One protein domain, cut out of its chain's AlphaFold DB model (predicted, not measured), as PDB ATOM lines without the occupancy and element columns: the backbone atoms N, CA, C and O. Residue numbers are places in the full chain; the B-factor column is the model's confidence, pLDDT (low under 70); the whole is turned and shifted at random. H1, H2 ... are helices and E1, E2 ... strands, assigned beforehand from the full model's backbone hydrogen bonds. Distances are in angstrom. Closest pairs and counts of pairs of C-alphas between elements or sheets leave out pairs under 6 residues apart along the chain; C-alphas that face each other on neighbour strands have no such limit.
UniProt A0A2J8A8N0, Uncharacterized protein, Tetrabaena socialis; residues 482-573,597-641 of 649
ATOM      1  N   ARG A 482     -52.997  -2.915 101.315       49.59
ATOM      2  CA  ARG A 482     -54.185  -2.893 102.178       49.59
ATOM      3  C   ARG A 482     -54.289  -1.549 102.879       49.59
ATOM      4  O   ARG A 482     -53.417  -1.187 103.672       49.59
ATOM      5  N   TYR A 483     -55.372  -0.831 102.608       54.34
ATOM      6  CA  TYR A 483     -55.752   0.340 103.388       54.34
ATOM      7  C   TYR A 483     -56.110  -0.056 104.828       54.34
ATOM      8  O   TYR A 483     -56.387  -1.218 105.130       54.34
ATOM      9  N   SER A 484     -56.094   0.911 105.750       55.94
ATOM     10  CA  SER A 484     -56.617   0.652 107.093       55.94
ATOM     11  C   SER A 484     -58.120   0.424 107.002       55.94
ATOM     12  O   SER A 484     -58.822   1.268 106.458       55.94
ATOM     13  N   SER A 485     -58.631  -0.637 107.629       59.38
ATOM     14  CA  SER A 485     -60.079  -0.859 107.749       59.38
ATOM     15  C   SER A 485     -60.815   0.312 108.425       59.38
ATOM     16  O   SER A 485     -62.018   0.486 108.222       59.38
ATOM     17  N   ARG A 486     -60.077   1.151 109.172       66.69
ATOM     18  CA  ARG A 486     -60.551   2.297 109.959       66.69
ATOM     19  C   ARG A 486     -60.525   3.637 109.202       66.69
ATOM     20  O   ARG A 486     -60.089   4.643 109.762       66.69
ATOM     21  N   CYS A 487     -60.950   3.658 107.943       71.12
ATOM     22  CA  CYS A 487     -61.117   4.882 107.152       71.12
ATOM     23  C   CYS A 487     -62.566   5.078 106.687       71.12
ATOM     24  O   CYS A 487     -63.366   4.139 106.665       71.12
ATOM     25  N   GLY A 488     -62.881   6.308 106.279       73.06
ATOM     26  CA  GLY A 488     -64.064   6.576 105.474       73.06
ATOM     27  C   GLY A 488     -63.853   6.097 104.035       73.06
ATOM     28  O   GLY A 488     -62.724   6.120 103.542       73.06
ATOM     29  N   ARG A 489     -64.924   5.663 103.368       80.94
ATOM     30  CA  ARG A 489     -64.891   5.124 101.998       80.94
ATOM     31  C   ARG A 489     -65.893   5.860 101.100       80.94
ATOM     32  O   ARG A 489     -66.961   6.250 101.571       80.94
ATOM     33  N   VAL A 490     -65.562   6.039  99.819       81.44
ATOM     34  CA  VAL A 490     -66.426   6.674  98.806       81.44
ATOM     35  C   VAL A 490     -66.540   5.771  97.583       81.44
ATOM     36  O   VAL A 490     -65.536   5.265  97.095       81.44
ATOM     37  N   GLN A 491     -67.751   5.613  97.058       79.81
ATOM     38  CA  GLN A 491     -68.012   5.041  95.743       79.81
ATOM     39  C   GLN A 491     -68.938   5.983  94.965       79.81
ATOM     40  O   GLN A 491     -69.970   6.415  95.475       79.81
ATOM     41  N   MET A 492     -68.587   6.307  93.721       77.00
ATOM     42  CA  MET A 492     -69.443   7.083  92.819       77.00
ATOM     43  C   MET A 492     -69.475   6.420  91.441       77.00
ATOM     44  O   MET A 492     -68.446   6.295  90.785       77.00
ATOM     45  N   VAL A 493     -70.658   6.001  90.987       76.94
ATOM     46  CA  VAL A 493     -70.859   5.344  89.687       76.94
ATOM     47  C   VAL A 493     -71.896   6.125  88.886       76.94
ATOM     48  O   VAL A 493     -73.024   6.306  89.334       76.94
ATOM     49  N   ASN A 494     -71.518   6.611  87.699       76.81
ATOM     50  CA  ASN A 494     -72.387   7.427  86.837       76.81
ATOM     51  C   ASN A 494     -73.013   8.647  87.565       76.81
ATOM     52  O   ASN A 494     -74.166   9.019  87.347       76.81
ATOM     53  N   VAL A 495     -72.241   9.278  88.456       81.94
ATOM     54  CA  VAL A 495     -72.651  10.486  89.188       81.94
ATOM     55  C   VAL A 495     -72.288  11.728  88.380       81.94
ATOM     56  O   VAL A 495     -71.179  11.844  87.861       81.94
ATOM     57  N   ARG A 496     -73.203  12.700  88.307       81.31
ATOM     58  CA  ARG A 496     -72.948  14.000  87.673       81.31
ATOM     59  C   ARG A 496     -73.158  15.138  88.661       81.31
ATOM     60  O   ARG A 496     -74.290  15.438  89.024       81.31
ATOM     61  N   VAL A 497     -72.090  15.838  89.028       84.44
ATOM     62  CA  VAL A 497     -72.194  17.090  89.794       84.44
ATOM     63  C   VAL A 497     -72.373  18.266  88.827       84.44
ATOM     64  O   VAL A 497     -71.626  18.398  87.858       84.44
ATOM     65  N   ARG A 498     -73.371  19.121  89.068       85.12
ATOM     66  CA  ARG A 498     -73.615  20.372  88.329       85.12
ATOM     67  C   ARG A 498     -73.746  21.518  89.327       85.12
ATOM     68  O   ARG A 498     -74.781  21.634  89.967       85.12
ATOM     69  N   ASN A 499     -72.721  22.352  89.465       86.06
ATOM     70  CA  ASN A 499     -72.768  23.514  90.350       86.06
ATOM     71  C   ASN A 499     -72.020  24.715  89.741       86.06
ATOM     72  O   ASN A 499     -71.204  24.546  88.835       86.06
ATOM     73  N   ALA A 500     -72.310  25.916  90.236       84.25
ATOM     74  CA  ALA A 500     -71.709  27.181  89.809       84.25
ATOM     75  C   ALA A 500     -70.249  27.381  90.278       84.25
ATOM     76  O   ALA A 500     -69.606  28.357  89.896       84.25
ATOM     77  N   GLY A 501     -69.702  26.457  91.075       84.81
ATOM     78  CA  GLY A 501     -68.273  26.360  91.355       84.81
ATOM     79  C   GLY A 501     -67.667  27.495  92.191       84.81
ATOM     80  O   GLY A 501     -68.279  28.030  93.116       84.81
ATOM     81  N   ILE A 502     -66.396  27.787  91.902       82.19
ATOM     82  CA  ILE A 502     -65.567  28.790  92.586       82.19
ATOM     83  C   ILE A 502     -65.896  30.186  92.051       82.19
ATOM     84  O   ILE A 502     -65.961  30.381  90.838       82.19
ATOM     85  N   ASP A 503     -66.022  31.161  92.953       86.56
ATOM     86  CA  ASP A 503     -65.964  32.572  92.572       86.56
ATOM     87  C   ASP A 503     -64.493  32.937  92.348       86.56
ATOM     88  O   ASP A 503     -63.745  33.191  93.292       86.56
ATOM     89  N   TRP A 504     -64.058  32.912  91.089       81.12
ATOM     90  CA  TRP A 504     -62.673  33.202  90.705       81.12
ATOM     91  C   TRP A 504     -62.290  34.683  90.850       81.12
ATOM     92  O   TRP A 504     -61.100  34.998  90.815       81.12
ATOM     93  N   GLN A 505     -63.269  35.581  90.998       86.50
ATOM     94  CA  GLN A 505     -63.053  37.027  91.110       86.50
ATOM     95  C   GLN A 505     -62.943  37.492  92.569       86.50
ATOM     96  O   GLN A 505     -62.469  38.600  92.822       86.50
ATOM     97  N   ALA A 506     -63.328  36.651  93.534       84.56
ATOM     98  CA  ALA A 506     -63.271  36.980  94.952       84.56
ATOM     99  C   ALA A 506     -61.833  37.325  95.419       84.56
ATOM    100  O   ALA A 506     -60.953  36.456  95.428       84.56
ATOM    101  N   PRO A 507     -61.578  38.561  95.898       79.25
ATOM    102  CA  PRO A 507     -60.227  39.023  96.238       79.25
ATOM    103  C   PRO A 507     -59.632  38.342  97.483       79.25
ATOM    104  O   PRO A 507     -58.438  38.464  97.739       79.25
ATOM    105  N   GLY A 508     -60.450  37.621  98.259       85.12
ATOM    106  CA  GLY A 508     -60.022  36.845  99.425       85.12
ATOM    107  C   GLY A 508     -59.517  35.429  99.116       85.12
ATOM    108  O   GLY A 508     -59.176  34.707 100.051       85.12
ATOM    109  N   ASN A 509     -59.486  35.001  97.848       68.06
ATOM    110  CA  ASN A 509     -59.094  33.637  97.482       68.06
ATOM    111  C   ASN A 509     -57.606  33.355  97.753       68.06
ATOM    112  O   ASN A 509     -56.717  33.899  97.099       68.06
ATOM    113  N   VAL A 510     -57.332  32.399  98.644       69.12
ATOM    114  CA  VAL A 510     -55.995  31.845  98.894       69.12
ATOM    115  C   VAL A 510     -55.955  30.399  98.396       69.12
ATOM    116  O   VAL A 510     -56.060  29.437  99.162       69.12
ATOM    117  N   TYR A 511     -55.799  30.255  97.076       61.41
ATOM    118  CA  TYR A 511     -55.877  28.981  96.348       61.41
ATOM    119  C   TYR A 511     -54.996  27.868  96.937       61.41
ATOM    120  O   TYR A 511     -55.457  26.742  97.095       61.41
ATOM    121  N   TRP A 512     -53.759  28.183  97.338       48.97
ATOM    122  CA  TRP A 512     -52.821  27.200  97.900       48.97
ATOM    123  C   TRP A 512     -53.211  26.686  99.297       48.97
ATOM    124  O   TRP A 512     -52.777  25.608  99.687       48.97
ATOM    125  N   LYS A 513     -54.059  27.418 100.035       53.34
ATOM    126  CA  LYS A 513     -54.674  26.959 101.297       53.34
ATOM    127  C   LYS A 513     -56.030  26.274 101.084       53.34
ATOM    128  O   LYS A 513     -56.696  25.942 102.058       53.34
ATOM    129  N   HIS A 514     -56.485  26.156  99.833       60.22
ATOM    130  CA  HIS A 514     -57.861  25.814  99.457       60.22
ATOM    131  C   HIS A 514     -58.936  26.726 100.102       60.22
ATOM    132  O   HIS A 514     -60.111  26.372 100.192       60.22
ATOM    133  N   GLN A 515     -58.548  27.936 100.524       75.94
ATOM    134  CA  GLN A 515     -59.443  28.950 101.085       75.94
ATOM    135  C   GLN A 515     -60.007  29.788  99.935       75.94
ATOM    136  O   GLN A 515     -59.460  30.835  99.599       75.94
ATOM    137  N   VAL A 516     -61.057  29.285  99.286       83.25
ATOM    138  CA  VAL A 516     -61.685  29.924  98.118       83.25
ATOM    139  C   VAL A 516     -63.170  30.192  98.352       83.25
ATOM    140  O   VAL A 516     -63.878  29.362  98.928       83.25
ATOM    141  N   ALA A 517     -63.643  31.343  97.878       84.50
ATOM    142  CA  ALA A 517     -65.059  31.650  97.769       84.50
ATOM    143  C   ALA A 517     -65.708  30.774  96.688       84.50
ATOM    144  O   ALA A 517     -65.085  30.399  95.692       84.50
ATOM    145  N   ARG A 518     -66.971  30.408  96.896       86.25
ATOM    146  CA  ARG A 518     -67.722  29.516  96.009       86.25
ATOM    147  C   ARG A 518     -69.137  30.040  95.859       86.25
ATOM    148  O   ARG A 518     -69.761  30.375  96.862       86.25
ATOM    149  N   HIS A 519     -69.632  30.072  94.627       88.62
ATOM    150  CA  HIS A 519     -71.050  30.287  94.362       88.62
ATOM    151  C   HIS A 519     -71.851  29.074  94.835       88.62
ATOM    152  O   HIS A 519     -72.881  29.223  95.485       88.62
ATOM    153  N   GLU A 520     -71.336  27.869  94.569       88.50
ATOM    154  CA  GLU A 520     -71.942  26.615  95.003       88.50
ATOM    155  C   GLU A 520     -70.889  25.530  95.279       88.50
ATOM    156  O   GLU A 520     -69.762  25.571  94.777       88.50
ATOM    157  N   SER A 521     -71.255  24.523  96.073       83.38
ATOM    158  CA  SER A 521     -70.396  23.359  96.320       83.38
ATOM    159  C   SER A 521     -71.198  22.104  96.637       83.38
ATOM    160  O   SER A 521     -72.080  22.155  97.492       83.38
ATOM    161  N   CYS A 522     -70.816  20.971  96.047       85.00
ATOM    162  CA  CYS A 522     -71.108  19.657  96.616       85.00
ATOM    163  C   CYS A 522     -69.995  19.307  97.616       85.00
ATOM    164  O   CYS A 522     -68.827  19.552  97.324       85.00
ATOM    165  N   LYS A 523     -70.343  18.773  98.789       82.88
ATOM    166  CA  LYS A 523     -69.401  18.330  99.827       82.88
ATOM    167  C   LYS A 523     -69.831  16.971 100.366       82.88
ATOM    168  O   LYS A 523     -71.013  16.781 100.647       82.88
ATOM    169  N   VAL A 524     -68.872  16.075 100.575       83.88
ATOM    170  CA  VAL A 524     -69.063  14.803 101.284       83.88
ATOM    171  C   VAL A 524     -68.139  14.813 102.499       83.88
ATOM    172  O   VAL A 524     -66.931  14.970 102.357       83.88
ATOM    173  N   LEU A 525     -68.710  14.709 103.698       76.81
ATOM    174  CA  LEU A 525     -67.982  14.662 104.962       76.81
ATOM    175  C   LEU A 525     -68.158  13.276 105.573       76.81
ATOM    176  O   LEU A 525     -69.252  12.915 106.004       76.81
ATOM    177  N   LEU A 526     -67.063  12.527 105.611       78.06
ATOM    178  CA  LEU A 526     -66.981  11.202 106.208       78.06
ATOM    179  C   LEU A 526     -66.454  11.325 107.637       78.06
ATOM    180  O   LEU A 526     -65.371  11.874 107.854       78.06
ATOM    181  N   LEU A 527     -67.214  10.839 108.613       79.56
ATOM    182  CA  LEU A 527     -66.812  10.831 110.015       79.56
ATOM    183  C   LEU A 527     -66.371   9.413 110.385       79.56
ATOM    184  O   LEU A 527     -67.187   8.506 110.397       79.56
ATOM    185  N   GLY A 528     -65.093   9.206 110.711       80.50
ATOM    186  CA  GLY A 528     -64.597   7.895 111.155       80.50
ATOM    187  C   GLY A 528     -64.696   6.797 110.085       80.50
ATOM    188  O   GLY A 528     -64.224   6.968 108.963       80.50
ATOM    189  N   GLN A 529     -65.266   5.652 110.459       82.62
ATOM    190  CA  GLN A 529     -65.542   4.489 109.612       82.62
ATOM    191  C   GLN A 529     -66.921   4.634 108.958       82.62
ATOM    192  O   GLN A 529     -67.878   3.958 109.333       82.62
ATOM    193  N   SER A 530     -67.030   5.557 108.008       83.25
ATOM    194  CA  SER A 530     -68.283   5.866 107.316       83.25
ATOM    195  C   SER A 530     -68.168   5.661 105.808       83.25
ATOM    196  O   SER A 530     -67.144   6.004 105.215       83.25
ATOM    197  N   GLU A 531     -69.226   5.190 105.165       88.62
ATOM    198  CA  GLU A 531     -69.256   4.904 103.729       88.62
ATOM    199  C   GLU A 531     -70.204   5.866 102.996       88.62
ATOM    200  O   GLU A 531     -71.324   6.108 103.433       88.62
ATOM    201  N   PHE A 532     -69.793   6.410 101.858       88.94
ATOM    202  CA  PHE A 532     -70.679   7.129 100.943       88.94
ATOM    203  C   PHE A 532     -70.723   6.379  99.619       88.94
ATOM    204  O   PHE A 532     -69.678   6.150  99.017       88.94
ATOM    205  N   GLU A 533     -71.911   6.022  99.142       91.19
ATOM    206  CA  GLU A 533     -72.098   5.434  97.815       91.19
ATOM    207  C   GLU A 533     -73.110   6.272  97.027       91.19
ATOM    208  O   GLU A 533     -74.143   6.674  97.562       91.19
ATOM    209  N   ALA A 534     -72.821   6.576  95.763       87.88
ATOM    210  CA  ALA A 534     -73.736   7.306  94.895       87.88
ATOM    211  C   ALA A 534     -73.802   6.688  93.497       87.88
ATOM    212  O   ALA A 534     -72.769   6.434  92.875       87.88
ATOM    213  N   HIS A 535     -75.020   6.471  92.999       86.25
ATOM    214  CA  HIS A 535     -75.268   5.757  91.745       86.25
ATOM    215  C   HIS A 535     -76.314   6.470  90.887       86.25
ATOM    216  O   HIS A 535     -77.374   6.852  91.386       86.25
ATOM    217  N   ASP A 536     -76.009   6.626  89.596       85.00
ATOM    218  CA  ASP A 536     -76.949   7.051  88.545       85.00
ATOM    219  C   ASP A 536     -77.719   8.349  88.872       85.00
ATOM    220  O   ASP A 536     -78.904   8.500  88.570       85.00
ATOM    221  N   VAL A 537     -77.044   9.306  89.519       88.12
ATOM    222  CA  VAL A 537     -77.659  10.513  90.095       88.12
ATOM    223  C   VAL A 537     -76.988  11.797  89.603       88.12
ATOM    224  O   VAL A 537     -75.763  11.901  89.511       88.12
ATOM    225  N   THR A 538     -77.802  12.816  89.308       88.62
ATOM    226  CA  THR A 538     -77.316  14.185  89.084       88.62
ATOM    227  C   THR A 538     -77.500  15.004  90.356       88.62
ATOM    228  O   THR A 538     -78.619  15.201  90.816       88.62
ATOM    229  N   ILE A 539     -76.399  15.504  90.914       88.25
ATOM    230  CA  ILE A 539     -76.379  16.356  92.106       88.25
ATOM    231  C   ILE A 539     -76.219  17.798  91.622       88.25
ATOM    232  O   ILE A 539     -75.161  18.167  91.103       88.25
ATOM    233  N   ALA A 540     -77.285  18.592  91.731       89.06
ATOM    234  CA  ALA A 540     -77.359  19.940  91.178       89.06
ATOM    235  C   ALA A 540     -77.377  21.003  92.285       89.06
ATOM    236  O   ALA A 540     -78.158  20.913  93.224       89.06
ATOM    237  N   GLY A 541     -76.543  22.027  92.147       87.19
ATOM    238  CA  GLY A 541     -76.436  23.128  93.096       87.19
ATOM    239  C   GLY A 541     -75.563  22.825  94.317       87.19
ATOM    240  O   GLY A 541     -74.628  22.017  94.266       87.19
ATOM    241  N   SER A 542     -75.852  23.500  95.431       87.69
ATOM    242  CA  SER A 542     -75.139  23.306  96.700       87.69
ATOM    243  C   SER A 542     -75.692  22.138  97.515       87.69
ATOM    244  O   SER A 542     -76.851  22.145  97.920       87.69
ATOM    245  N   HIS A 543     -74.828  21.176  97.838       87.12
ATOM    246  CA  HIS A 543     -75.150  20.015  98.667       87.12
ATOM    247  C   HIS A 543     -74.057  19.765  99.708       87.12
ATOM    248  O   HIS A 543     -72.875  20.022  99.485       87.12
ATOM    249  N   THR A 544     -74.436  19.241 100.871       86.69
ATOM    250  CA  THR A 544     -73.490  18.790 101.896       86.69
ATOM    251  C   THR A 544     -74.019  17.509 102.517       86.69
ATOM    252  O   THR A 544     -75.001  17.524 103.254       86.69
ATOM    253  N   PHE A 545     -73.367  16.399 102.191       87.06
ATOM    254  CA  PHE A 545     -73.642  15.085 102.747       87.06
ATOM    255  C   PHE A 545     -72.712  14.864 103.938       87.06
ATOM    256  O   PHE A 545     -71.496  14.961 103.793       87.06
ATOM    257  N   VAL A 546     -73.272  14.579 105.112       85.69
ATOM    258  CA  VAL A 546     -72.505  14.212 106.310       85.69
ATOM    259  C   VAL A 546     -72.845  12.769 106.642       85.69
ATOM    260  O   VAL A 546     -74.011  12.462 106.888       85.69
ATOM    261  N   VAL A 547     -71.844  11.894 106.635       85.25
ATOM    262  CA  VAL A 547     -72.004  10.479 106.972       85.25
ATOM    263  C   VAL A 547     -71.420  10.235 108.367       85.25
ATOM    264  O   VAL A 547     -70.222  10.451 108.558       85.25
ATOM    265  N   PRO A 548     -72.235   9.834 109.361       86.31
ATOM    266  CA  PRO A 548     -71.749   9.508 110.698       86.31
ATOM    267  C   PRO A 548     -70.835   8.277 110.728       86.31
ATOM    268  O   PRO A 548     -70.924   7.399 109.872       86.31
ATOM    269  N   ASP A 549     -70.019   8.187 111.778       84.50
ATOM    270  CA  ASP A 549     -69.189   7.014 112.077       84.50
ATOM    271  C   ASP A 549     -70.053   5.754 112.200       84.50
ATOM    272  O   ASP A 549     -71.150   5.790 112.769       84.50
ATOM    273  N   GLY A 550     -69.593   4.656 111.604       84.81
ATOM    274  CA  GLY A 550     -70.332   3.400 111.541       84.81
ATOM    275  C   GLY A 550     -71.578   3.413 110.658       84.81
ATOM    276  O   GLY A 550     -72.457   2.585 110.873       84.81
ATOM    277  N   HIS A 551     -71.707   4.339 109.701       88.19
ATOM    278  CA  HIS A 551     -72.861   4.403 108.796       88.19
ATOM    279  C   HIS A 551     -72.454   4.479 107.323       88.19
ATOM    280  O   HIS A 551     -71.421   5.048 106.973       88.19
ATOM    281  N   ARG A 552     -73.327   3.965 106.454       92.31
ATOM    282  CA  ARG A 552     -73.309   4.150 105.003       92.31
ATOM    283  C   ARG A 552     -74.418   5.100 104.563       92.31
ATOM    284  O   ARG A 552     -75.565   4.916 104.965       92.31
ATOM    285  N   LEU A 553     -74.105   6.073 103.712       91.31
ATOM    286  CA  LEU A 553     -75.079   6.925 103.030       91.31
ATOM    287  C   LEU A 553     -75.127   6.574 101.540       91.31
ATOM    288  O   LEU A 553     -74.167   6.823 100.816       91.31
ATOM    289  N   SER A 554     -76.258   6.034 101.098       93.75
ATOM    290  CA  SER A 554     -76.529   5.665  99.707       93.75
ATOM    291  C   SER A 554     -77.328   6.767  99.008       93.75
ATOM    292  O   SER A 554     -78.418   7.108  99.471       93.75
ATOM    293  N   VAL A 555     -76.824   7.322  97.902       93.00
ATOM    294  CA  VAL A 555     -77.468   8.406  97.139       93.00
ATOM    295  C   VAL A 555     -77.810   7.956  95.717       93.00
ATOM    296  O   VAL A 555     -76.932   7.608  94.933       93.00
ATOM    297  N   THR A 556     -79.087   7.997  95.353       93.31
ATOM    298  CA  THR A 556     -79.581   7.619  94.017       93.31
ATOM    299  C   THR A 556     -80.554   8.661  93.471       93.31
ATOM    300  O   THR A 556     -80.961   9.577  94.186       93.31
ATOM    301  N   ALA A 557     -80.935   8.562  92.196       90.31
ATOM    302  CA  ALA A 557     -82.004   9.396  91.653       90.31
ATOM    303  C   ALA A 557     -83.382   8.974  92.206       90.31
ATOM    304  O   ALA A 557     -83.759   7.801  92.173       90.31
ATOM    305  N   ALA A 558     -84.155   9.945  92.690       88.75
ATOM    306  CA  ALA A 558     -85.589   9.814  92.906       88.75
ATOM    307  C   ALA A 558     -86.356   9.807  91.567       88.75
ATOM    308  O   ALA A 558     -85.801  10.090  90.506       88.75
ATOM    309  N   ALA A 559     -87.660   9.519  91.617       85.19
ATOM    310  CA  ALA A 559     -88.522   9.481  90.431       85.19
ATOM    311  C   ALA A 559     -88.657  10.840  89.708       85.19
ATOM    312  O   ALA A 559     -88.989  10.872  88.527       85.19
ATOM    313  N   ASP A 560     -88.383  11.949  90.400       85.06
ATOM    314  CA  ASP A 560     -88.327  13.313  89.857       85.06
ATOM    315  C   ASP A 560     -86.910  13.734  89.402       85.06
ATOM    316  O   ASP A 560     -86.702  14.866  88.968       85.06
ATOM    317  N   GLY A 561     -85.926  12.832  89.497       80.00
ATOM    318  CA  GLY A 561     -84.519  13.090  89.187       80.00
ATOM    319  C   GLY A 561     -83.721  13.784  90.299       80.00
ATOM    320  O   GLY A 561     -82.528  14.022  90.109       80.00
ATOM    321  N   SER A 562     -84.330  14.098  91.449       85.69
ATOM    322  CA  SER A 562     -83.627  14.691  92.596       85.69
ATOM    323  C   SER A 562     -82.759  13.662  93.352       85.69
ATOM    324  O   SER A 562     -83.002  12.456  93.249       85.69
ATOM    325  N   PRO A 563     -81.736  14.083  94.124       88.69
ATOM    326  CA  PRO A 563     -80.935  13.157  94.925       88.69
ATOM    327  C   PRO A 563     -81.720  12.601  96.124       88.69
ATOM    328  O   PRO A 563     -81.984  13.309  97.098       88.69
ATOM    329  N   ARG A 564     -82.029  11.302  96.100       92.31
ATOM    330  CA  ARG A 564     -82.553  10.545  97.242       92.31
ATOM    331  C   ARG A 564     -81.396   9.965  98.042       92.31
ATOM    332  O   ARG A 564     -80.662   9.134  97.522       92.31
ATOM    333  N   ALA A 565     -81.281  10.335  99.314       92.38
ATOM    334  CA  ALA A 565     -80.279   9.788 100.226       92.38
ATOM    335  C   ALA A 565     -80.907   8.820 101.249       92.38
ATOM    336  O   ALA A 565     -81.984   9.091 101.781       92.38
ATOM    337  N   VAL A 566     -80.238   7.700 101.534       94.50
ATOM    338  CA  VAL A 566     -80.651   6.673 102.507       94.50
ATOM    339  C   VAL A 566     -79.468   6.347 103.415       94.50
ATOM    340  O   VAL A 566     -78.417   5.946 102.928       94.50
ATOM    341  N   LEU A 567     -79.631   6.523 104.729       94.00
ATOM    342  CA  LEU A 567     -78.595   6.223 105.720       94.00
ATOM    343  C   LEU A 567     -78.841   4.842 106.350       94.00
ATOM    344  O   LEU A 567     -79.943   4.575 106.826       94.00
ATOM    345  N   THR A 568     -77.813   3.997 106.385       93.50
ATOM    346  CA  THR A 568     -77.855   2.616 106.891       93.50
ATOM    347  C   THR A 568     -76.692   2.386 107.866       93.50
ATOM    348  O   THR A 568     -75.561   2.710 107.509       93.50
ATOM    349  N   PRO A 569     -76.897   1.832 109.075       90.94
ATOM    350  CA  PRO A 569     -75.791   1.449 109.958       90.94
ATOM    351  C   PRO A 569     -74.922   0.331 109.358       90.94
ATOM    352  O   PRO A 569     -75.436  -0.576 108.704       90.94
ATOM    353  N   LEU A 570     -73.615   0.375 109.614       86.56
ATOM    354  CA  LEU A 570     -72.675  -0.704 109.303       86.56
ATOM    355  C   LEU A 570     -72.700  -1.774 110.398       86.56
ATOM    356  O   LEU A 570     -72.970  -1.491 111.567       86.56
ATOM    357  N   ALA A 571     -72.382  -3.015 110.028       85.25
ATOM    358  CA  ALA A 571     -72.238  -4.092 110.999       85.25
ATOM    359  C   ALA A 571     -70.979  -3.875 111.867       85.25
ATOM    360  O   ALA A 571     -69.962  -3.401 111.356       85.25
ATOM    361  N   PRO A 572     -70.989  -4.229 113.164       79.88
ATOM    362  CA  PRO A 572     -69.762  -4.303 113.952       79.88
ATOM    363  C   PRO A 572     -68.864  -5.434 113.427       79.88
ATOM    364  O   PRO A 572     -69.352  -6.489 113.022       79.88
ATOM    365  N   ALA A 573     -67.546  -5.233 113.443       73.62
ATOM    366  CA  ALA A 573     -66.587  -6.244 113.010       73.62
ATOM    367  C   ALA A 573     -66.604  -7.460 113.951       73.62
ATOM    368  O   ALA A 573     -66.439  -7.327 115.166       73.62
ATOM    369  N   PHE A 597     -65.941  -1.256 112.532       80.00
ATOM    370  CA  PHE A 597     -67.088  -1.659 111.717       80.00
ATOM    371  C   PHE A 597     -66.611  -2.584 110.597       80.00
ATOM    372  O   PHE A 597     -65.528  -2.392 110.041       80.00
ATOM    373  N   GLN A 598     -67.409  -3.598 110.272       82.06
ATOM    374  CA  GLN A 598     -67.227  -4.368 109.054       82.06
ATOM    375  C   GLN A 598     -67.690  -3.490 107.883       82.06
ATOM    376  O   GLN A 598     -68.864  -3.106 107.845       82.06
ATOM    377  N   PRO A 599     -66.797  -3.142 106.942       79.50
ATOM    378  CA  PRO A 599     -67.181  -2.359 105.777       79.50
ATOM    379  C   PRO A 599     -68.105  -3.181 104.887       79.50
ATOM    380  O   PRO A 599     -67.972  -4.406 104.831       79.50
ATOM    381  N   SER A 600     -69.032  -2.537 104.180       80.25
ATOM    382  CA  SER A 600     -69.956  -3.237 103.277       80.25
ATOM    383  C   SER A 600     -69.308  -3.623 101.940       80.25
ATOM    384  O   SER A 600     -69.786  -4.524 101.239       80.25
ATOM    385  N   TRP A 601     -68.174  -2.995 101.627       79.12
ATOM    386  CA  TRP A 601     -67.305  -3.312 100.502       79.12
ATOM    387  C   TRP A 601     -65.865  -2.851 100.761       79.12
ATOM    388  O   TRP A 601     -65.621  -1.909 101.517       79.12
ATOM    389  N   GLU A 602     -64.901  -3.491 100.103       72.06
ATOM    390  CA  GLU A 602     -63.504  -3.062 100.086       72.06
ATOM    391  C   GLU A 602     -62.940  -3.047  98.662       72.06
ATOM    392  O   GLU A 602     -63.235  -3.908  97.829       72.06
ATOM    393  N   TRP A 603     -62.091  -2.055  98.397       68.56
ATOM    394  CA  TRP A 603     -61.189  -2.066  97.255       68.56
ATOM    395  C   TRP A 603     -59.921  -2.839  97.624       68.56
ATOM    396  O   TRP A 603     -59.209  -2.475  98.564       68.56
ATOM    397  N   GLN A 604     -59.615  -3.885  96.863       66.75
ATOM    398  CA  GLN A 604     -58.318  -4.548  96.888       66.75
ATOM    399  C   GLN A 604     -57.399  -3.949  95.821       66.75
ATOM    400  O   GLN A 604     -57.803  -3.755  94.675       66.75
ATOM    401  N   TYR A 605     -56.146  -3.699  96.201       65.81
ATOM    402  CA  TYR A 605     -55.122  -3.107  95.344       65.81
ATOM    403  C   TYR A 605     -53.967  -4.100  95.199       65.81
ATOM    404  O   TYR A 605     -53.073  -4.176  96.047       65.81
ATOM    405  N   ALA A 606     -53.987  -4.877  94.119       61.97
ATOM    406  CA  ALA A 606     -52.915  -5.806  93.790       61.97
ATOM    407  C   ALA A 606     -51.862  -5.088  92.937       61.97
ATOM    408  O   ALA A 606     -52.140  -4.709  91.797       61.97
ATOM    409  N   MET A 607     -50.658  -4.903  93.480       58.47
ATOM    410  CA  MET A 607     -49.520  -4.396  92.715       58.47
ATOM    411  C   MET A 607     -48.794  -5.563  92.048       58.47
ATOM    412  O   MET A 607     -48.412  -6.522  92.725       58.47
ATOM    413  N   ASP A 608     -48.606  -5.499  90.731       59.31
ATOM    414  CA  ASP A 608     -47.798  -6.487  90.017       59.31
ATOM    415  C   ASP A 608     -46.291  -6.193  90.115       59.31
ATOM    416  O   ASP A 608     -45.850  -5.201  90.702       59.31
ATOM    417  N   SER A 609     -45.474  -7.091  89.561       53.22
ATOM    418  CA  SER A 609     -44.009  -7.006  89.611       53.22
ATOM    419  C   SER A 609     -43.413  -5.795  88.883       53.22
ATOM    420  O   SER A 609     -42.216  -5.558  89.022       53.22
ATOM    421  N   PHE A 610     -44.210  -5.045  88.119       46.12
ATOM    422  CA  PHE A 610     -43.800  -3.840  87.390       46.12
ATOM    423  C   PHE A 610     -44.336  -2.553  88.039       46.12
ATOM    424  O   PHE A 610     -44.221  -1.473  87.462       46.12
ATOM    425  N   GLY A 611     -44.931  -2.652  89.234       48.09
ATOM    426  CA  GLY A 611     -45.523  -1.520  89.946       48.09
ATOM    427  C   GLY A 611     -46.903  -1.104  89.425       48.09
ATOM    428  O   GLY A 611     -47.459  -0.120  89.920       48.09
ATOM    429  N   ALA A 612     -47.477  -1.838  88.465       52.41
ATOM    430  CA  ALA A 612     -48.824  -1.570  87.982       52.41
ATOM    431  C   ALA A 612     -49.843  -1.982  89.047       52.41
ATOM    432  O   ALA A 612     -49.735  -3.053  89.648       52.41
ATOM    433  N   ILE A 613     -50.852  -1.144  89.280       53.50
ATOM    434  CA  ILE A 613     -51.890  -1.416  90.278       53.50
ATOM    435  C   ILE A 613     -53.160  -1.877  89.584       53.50
ATOM    436  O   ILE A 613     -53.746  -1.155  88.778       53.50
ATOM    437  N   ARG A 614     -53.606  -3.074  89.958       62.34
ATOM    438  CA  ARG A 614     -54.928  -3.599  89.632       62.34
ATOM    439  C   ARG A 614     -55.856  -3.358  90.810       62.34
ATOM    440  O   ARG A 614     -55.512  -3.669  91.949       62.34
ATOM    441  N   LEU A 615     -57.027  -2.816  90.503       59.19
ATOM    442  CA  LEU A 615     -58.100  -2.576  91.453       59.19
ATOM    443  C   LEU A 615     -59.146  -3.684  91.298       59.19
ATOM    444  O   LEU A 615     -59.612  -3.930  90.187       59.19
ATOM    445  N   SER A 616     -59.534  -4.334  92.391       66.50
ATOM    446  CA  SER A 616     -60.662  -5.271  92.418       66.50
ATOM    447  C   SER A 616     -61.624  -4.927  93.551       66.50
ATOM    448  O   SER A 616     -61.211  -4.495  94.624       66.50
ATOM    449  N   TYR A 617     -62.919  -5.096  93.296       66.56
ATOM    450  CA  TYR A 617     -63.994  -4.787  94.237       66.56
ATOM    451  C   TYR A 617     -64.476  -6.061  94.933       66.56
ATOM    452  O   TYR A 617     -64.886  -7.007  94.258       66.56
ATOM    453  N   GLU A 618     -64.493  -6.072  96.264       70.94
ATOM    454  CA  GLU A 618     -65.102  -7.141  97.059       70.94
ATOM    455  C   GLU A 618     -66.247  -6.588  97.915       70.94
ATOM    456  O   GLU A 618     -66.043  -5.715  98.753       70.94
ATOM    457  N   SER A 619     -67.464  -7.115  97.743       69.44
ATOM    458  CA  SER A 619     -68.587  -6.847  98.654       69.44
ATOM    459  C   SER A 619     -68.639  -7.887  99.770       69.44
ATOM    460  O   SER A 619     -68.584  -9.086  99.494       69.44
ATOM    461  N   SER A 620     -68.840  -7.457 101.012       57.16
ATOM    462  CA  SER A 620     -68.684  -8.301 102.207       57.16
ATOM    463  C   SER A 620     -69.971  -8.988 102.707       57.16
ATOM    464  O   SER A 620     -69.992  -9.503 103.826       57.16
ATOM    465  N   GLY A 621     -71.052  -9.008 101.913       50.06
ATOM    466  CA  GLY A 621     -72.371  -9.496 102.345       50.06
ATOM    467  C   GLY A 621     -73.102 -10.379 101.327       50.06
ATOM    468  O   GLY A 621     -73.022 -10.162 100.122       50.06
ATOM    469  N   SER A 622     -73.880 -11.349 101.823       37.12
ATOM    470  CA  SER A 622     -74.681 -12.287 101.008       37.12
ATOM    471  C   SER A 622     -76.022 -11.724 100.510       37.12
ATOM    472  O   SER A 622     -76.764 -12.419  99.815       37.12
ATOM    473  N   ALA A 623     -76.352 -10.475 100.850       37.47
ATOM    474  CA  ALA A 623     -77.588  -9.813 100.449       37.47
ATOM    475  C   ALA A 623     -77.338  -8.872  99.259       37.47
ATOM    476  O   ALA A 623     -76.912  -7.730  99.424       37.47
ATOM    477  N   VAL A 624     -77.641  -9.352  98.052       41.91
ATOM    478  CA  VAL A 624     -77.611  -8.559  96.815       41.91
ATOM    479  C   VAL A 624     -78.981  -7.924  96.561       41.91
ATOM    480  O   VAL A 624     -79.937  -8.640  96.271       41.91
ATOM    481  N   PRO A 625     -79.070  -6.582  96.597       38.41
ATOM    482  CA  PRO A 625     -79.970  -5.862  95.684       38.41
ATOM    483  C   PRO A 625     -79.242  -4.997  94.639       38.41
ATOM    484  O   PRO A 625     -79.886  -4.518  93.714       38.41
ATOM    485  N   ALA A 626     -77.921  -4.790  94.763       43.44
ATOM    486  CA  ALA A 626     -77.158  -3.870  93.901       43.44
ATOM    487  C   ALA A 626     -76.062  -4.537  93.042       43.44
ATOM    488  O   ALA A 626     -75.788  -4.073  91.936       43.44
ATOM    489  N   ALA A 627     -75.464  -5.647  93.496       39.25
ATOM    490  CA  ALA A 627     -74.323  -6.280  92.820       39.25
ATOM    491  C   ALA A 627     -74.605  -6.699  91.364       39.25
ATOM    492  O   ALA A 627     -73.703  -6.634  90.537       39.25
ATOM    493  N   GLY A 628     -75.848  -7.058  91.018       39.50
ATOM    494  CA  GLY A 628     -76.217  -7.391  89.636       39.50
ATOM    495  C   GLY A 628     -76.069  -6.212  88.667       39.50
ATOM    496  O   GLY A 628     -75.574  -6.392  87.558       39.50
ATOM    497  N   ILE A 629     -76.432  -4.996  89.090       41.94
ATOM    498  CA  ILE A 629     -76.256  -3.783  88.277       41.94
ATOM    499  C   ILE A 629     -74.810  -3.303  88.375       41.94
ATOM    500  O   ILE A 629     -74.214  -3.030  87.342       41.94
ATOM    501  N   VAL A 630     -74.207  -3.273  89.568       39.47
ATOM    502  CA  VAL A 630     -72.823  -2.798  89.750       39.47
ATOM    503  C   VAL A 630     -71.821  -3.663  88.979       39.47
ATOM    504  O   VAL A 630     -71.034  -3.114  88.219       39.47
ATOM    505  N   ALA A 631     -71.886  -4.995  89.064       40.88
ATOM    506  CA  ALA A 631     -71.004  -5.872  88.290       40.88
ATOM    507  C   ALA A 631     -71.255  -5.763  86.775       40.88
ATOM    508  O   ALA A 631     -70.305  -5.761  86.000       40.88
ATOM    509  N   THR A 632     -72.513  -5.610  86.340       40.59
ATOM    510  CA  THR A 632     -72.841  -5.451  84.911       40.59
ATOM    511  C   THR A 632     -72.417  -4.086  84.369       40.59
ATOM    512  O   THR A 632     -71.948  -4.003  83.239       40.59
ATOM    513  N   VAL A 633     -72.537  -3.014  85.157       42.59
ATOM    514  CA  VAL A 633     -72.095  -1.662  84.791       42.59
ATOM    515  C   VAL A 633     -70.574  -1.566  84.825       42.59
ATOM    516  O   VAL A 633     -70.021  -0.976  83.908       42.59
ATOM    517  N   LEU A 634     -69.890  -2.190  85.791       40.81
ATOM    518  CA  LEU A 634     -68.425  -2.290  85.812       40.81
ATOM    519  C   LEU A 634     -67.900  -3.119  84.631       40.81
ATOM    520  O   LEU A 634     -67.028  -2.647  83.912       40.81
ATOM    521  N   ALA A 635     -68.488  -4.285  84.343       42.47
ATOM    522  CA  ALA A 635     -68.113  -5.091  83.180       42.47
ATOM    523  C   ALA A 635     -68.436  -4.384  81.847       42.47
ATOM    524  O   ALA A 635     -67.662  -4.464  80.896       42.47
ATOM    525  N   ALA A 636     -69.550  -3.645  81.761       39.22
ATOM    526  CA  ALA A 636     -69.874  -2.826  80.591       39.22
ATOM    527  C   ALA A 636     -68.966  -1.588  80.474       39.22
ATOM    528  O   ALA A 636     -68.699  -1.136  79.363       39.22
ATOM    529  N   ALA A 637     -68.491  -1.043  81.594       37.28
ATOM    530  CA  ALA A 637     -67.524   0.045  81.658       37.28
ATOM    531  C   ALA A 637     -66.131  -0.425  81.208       37.28
ATOM    532  O   ALA A 637     -65.529   0.228  80.356       37.28
ATOM    533  N   GLU A 638     -65.675  -1.601  81.658       37.88
ATOM    534  CA  GLU A 638     -64.485  -2.289  81.132       37.88
ATOM    535  C   GLU A 638     -64.618  -2.558  79.624       37.88
ATOM    536  O   GLU A 638     -63.761  -2.136  78.846       37.88
ATOM    537  N   GLN A 639     -65.728  -3.162  79.178       37.12
ATOM    538  CA  GLN A 639     -65.988  -3.438  77.754       37.12
ATOM    539  C   GLN A 639     -66.085  -2.179  76.874       37.12
ATOM    540  O   GLN A 639     -65.919  -2.273  75.659       37.12
ATOM    541  N   ARG A 640     -66.369  -1.006  77.456       34.72
ATOM    542  CA  ARG A 640     -66.471   0.284  76.745       34.72
ATOM    543  C   ARG A 640     -65.273   1.209  76.978       34.72
ATOM    544  O   ARG A 640     -65.299   2.337  76.490       34.72
ATOM    545  N   SER A 641     -64.265   0.774  77.738       33.03
ATOM    546  CA  SER A 641     -63.148   1.612  78.203       33.03
ATOM    547  C   SER A 641     -63.606   2.922  78.878       33.03
ATOM    548  O   SER A 641     -62.977   3.971  78.730       33.03
TER     549      SER A 641
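Overview. This is residues 482 to 573 and 597 to 641 of the 649 residues of an uncharacterized protein of Tetrabaena socialis (UniProt A0A2J8A8N0). The chain is wound in two stacked, three-sided turns, a short solenoid: E1, E2 and E3 make the first turn, E4, E5 and E6 the second, and the hairpin E7 and E8 adds two more strands to the wall that E1 and E4 begin. Outside that wall a separate hairpin, E9 and E10, comes near E1 and reaches away from the coil, H1 follows at the end of the printed part, and residues 510 to 515, in the loop from E2 to E3, stick out. The printed part has 137 residues, with ten named strands, E1 to E10, and then one named helix, H1; it is mostly strand by its named elements, though under half of the residues are in them. The largest sheet runs E1, E4, E7, E8 and is mixed, while E2 with E5 and E3 with E6 are parallel pairs and E9 with E10 an antiparallel one. The whole is only just loose, close to compact, with a radius of gyration of the C-alphas of 17.5 A and spans of 51 by 44 by 37 A.

Arrangement. Begin with the largest sheet, at E4, residues 531 to 535, an inner strand. Beside it is the edge strand E1, residues 489 to 493, parallel at 2 degrees, with N 491 and O 532 2.8 A apart, within hydrogen-bond range. E7, residues 551 to 557, is its other parallel neighbour, at 12 degrees, with N 533 and O 553 at 2.9 A. E7 forms a hairpin with the other edge strand, E8, residues 563 to 569, antiparallel at 158 degrees, with N 554 and O 566 at 2.8 A. Now look past the end of E1: across two residues it runs on into E2, residues 496 to 498, at 91 degrees. E2 is parallel to E5, residues 538 to 540, at 15 degrees, with N 539 and O 496 at 2.8 A. E3, residues 522 to 526, is parallel to E6, residues 543 to 547, at 9 degrees, with N 525 and O 545 at 2.8 A. The sheets E1 E4 E7 E8 and E3 E6 form a sandwich, two sheets face to face, 10.0 A centre to centre where they face each other; the closest C-alphas of E6 and E7 are those of Val 547 and Leu 553, 6.1 A apart. E9, residues 601 to 607, is near E1 and forms an antiparallel hairpin with E10, residues 613 to 619, at 157 degrees, with N 604 and O 616 at 2.8 A. H1, residues 627 to 639, is only just not on the largest sheet, with 4 pairs of C-alphas within 10 A, and every O i to N i+4 pair inside it is within hydrogen-bond range.

Along the chain. Find C-alpha 489 at (-64.891, 5.124, 101.998); from there E1 runs 13.7 A to C-alpha 493. E4 and E3 are each 13.4 A long and E6 is 13.0 A, while the short E2 and E5 measure 6.4 A and 6.1 A. E7 starts from C-alpha 551 at (-72.861, 4.403, 108.796) and covers 20.1 A; E8 returns over 19.7 A. E9 is 19.4 A long, E10 19.5 A, and H1 17.5 A, ending at C-alpha 639, (-65.988, -3.438, 77.754).

Size, cuts and confidence. The two C-alphas farthest apart are those of Pro 507 and Ser 622, 53.5 A. Residues 574 to 596 are not printed, and C-alphas 573 and 597 are 4.8 A apart across the cut; beside it, residues 571 to 572 pair antiparallel with residues 597 to 598. Of the links printed whole, E2 to E3 is long, with 23 residues. Residues 510 to 515 stand free, as do residues 635 to 641, of which 635 to 639 belong to H1. The mean pLDDT of the printed part is 72.5; look for values under 70 at residues 482 to 486, 509 to 514, 603 to 617 and 619 to 641, with a mean of 40 in H1.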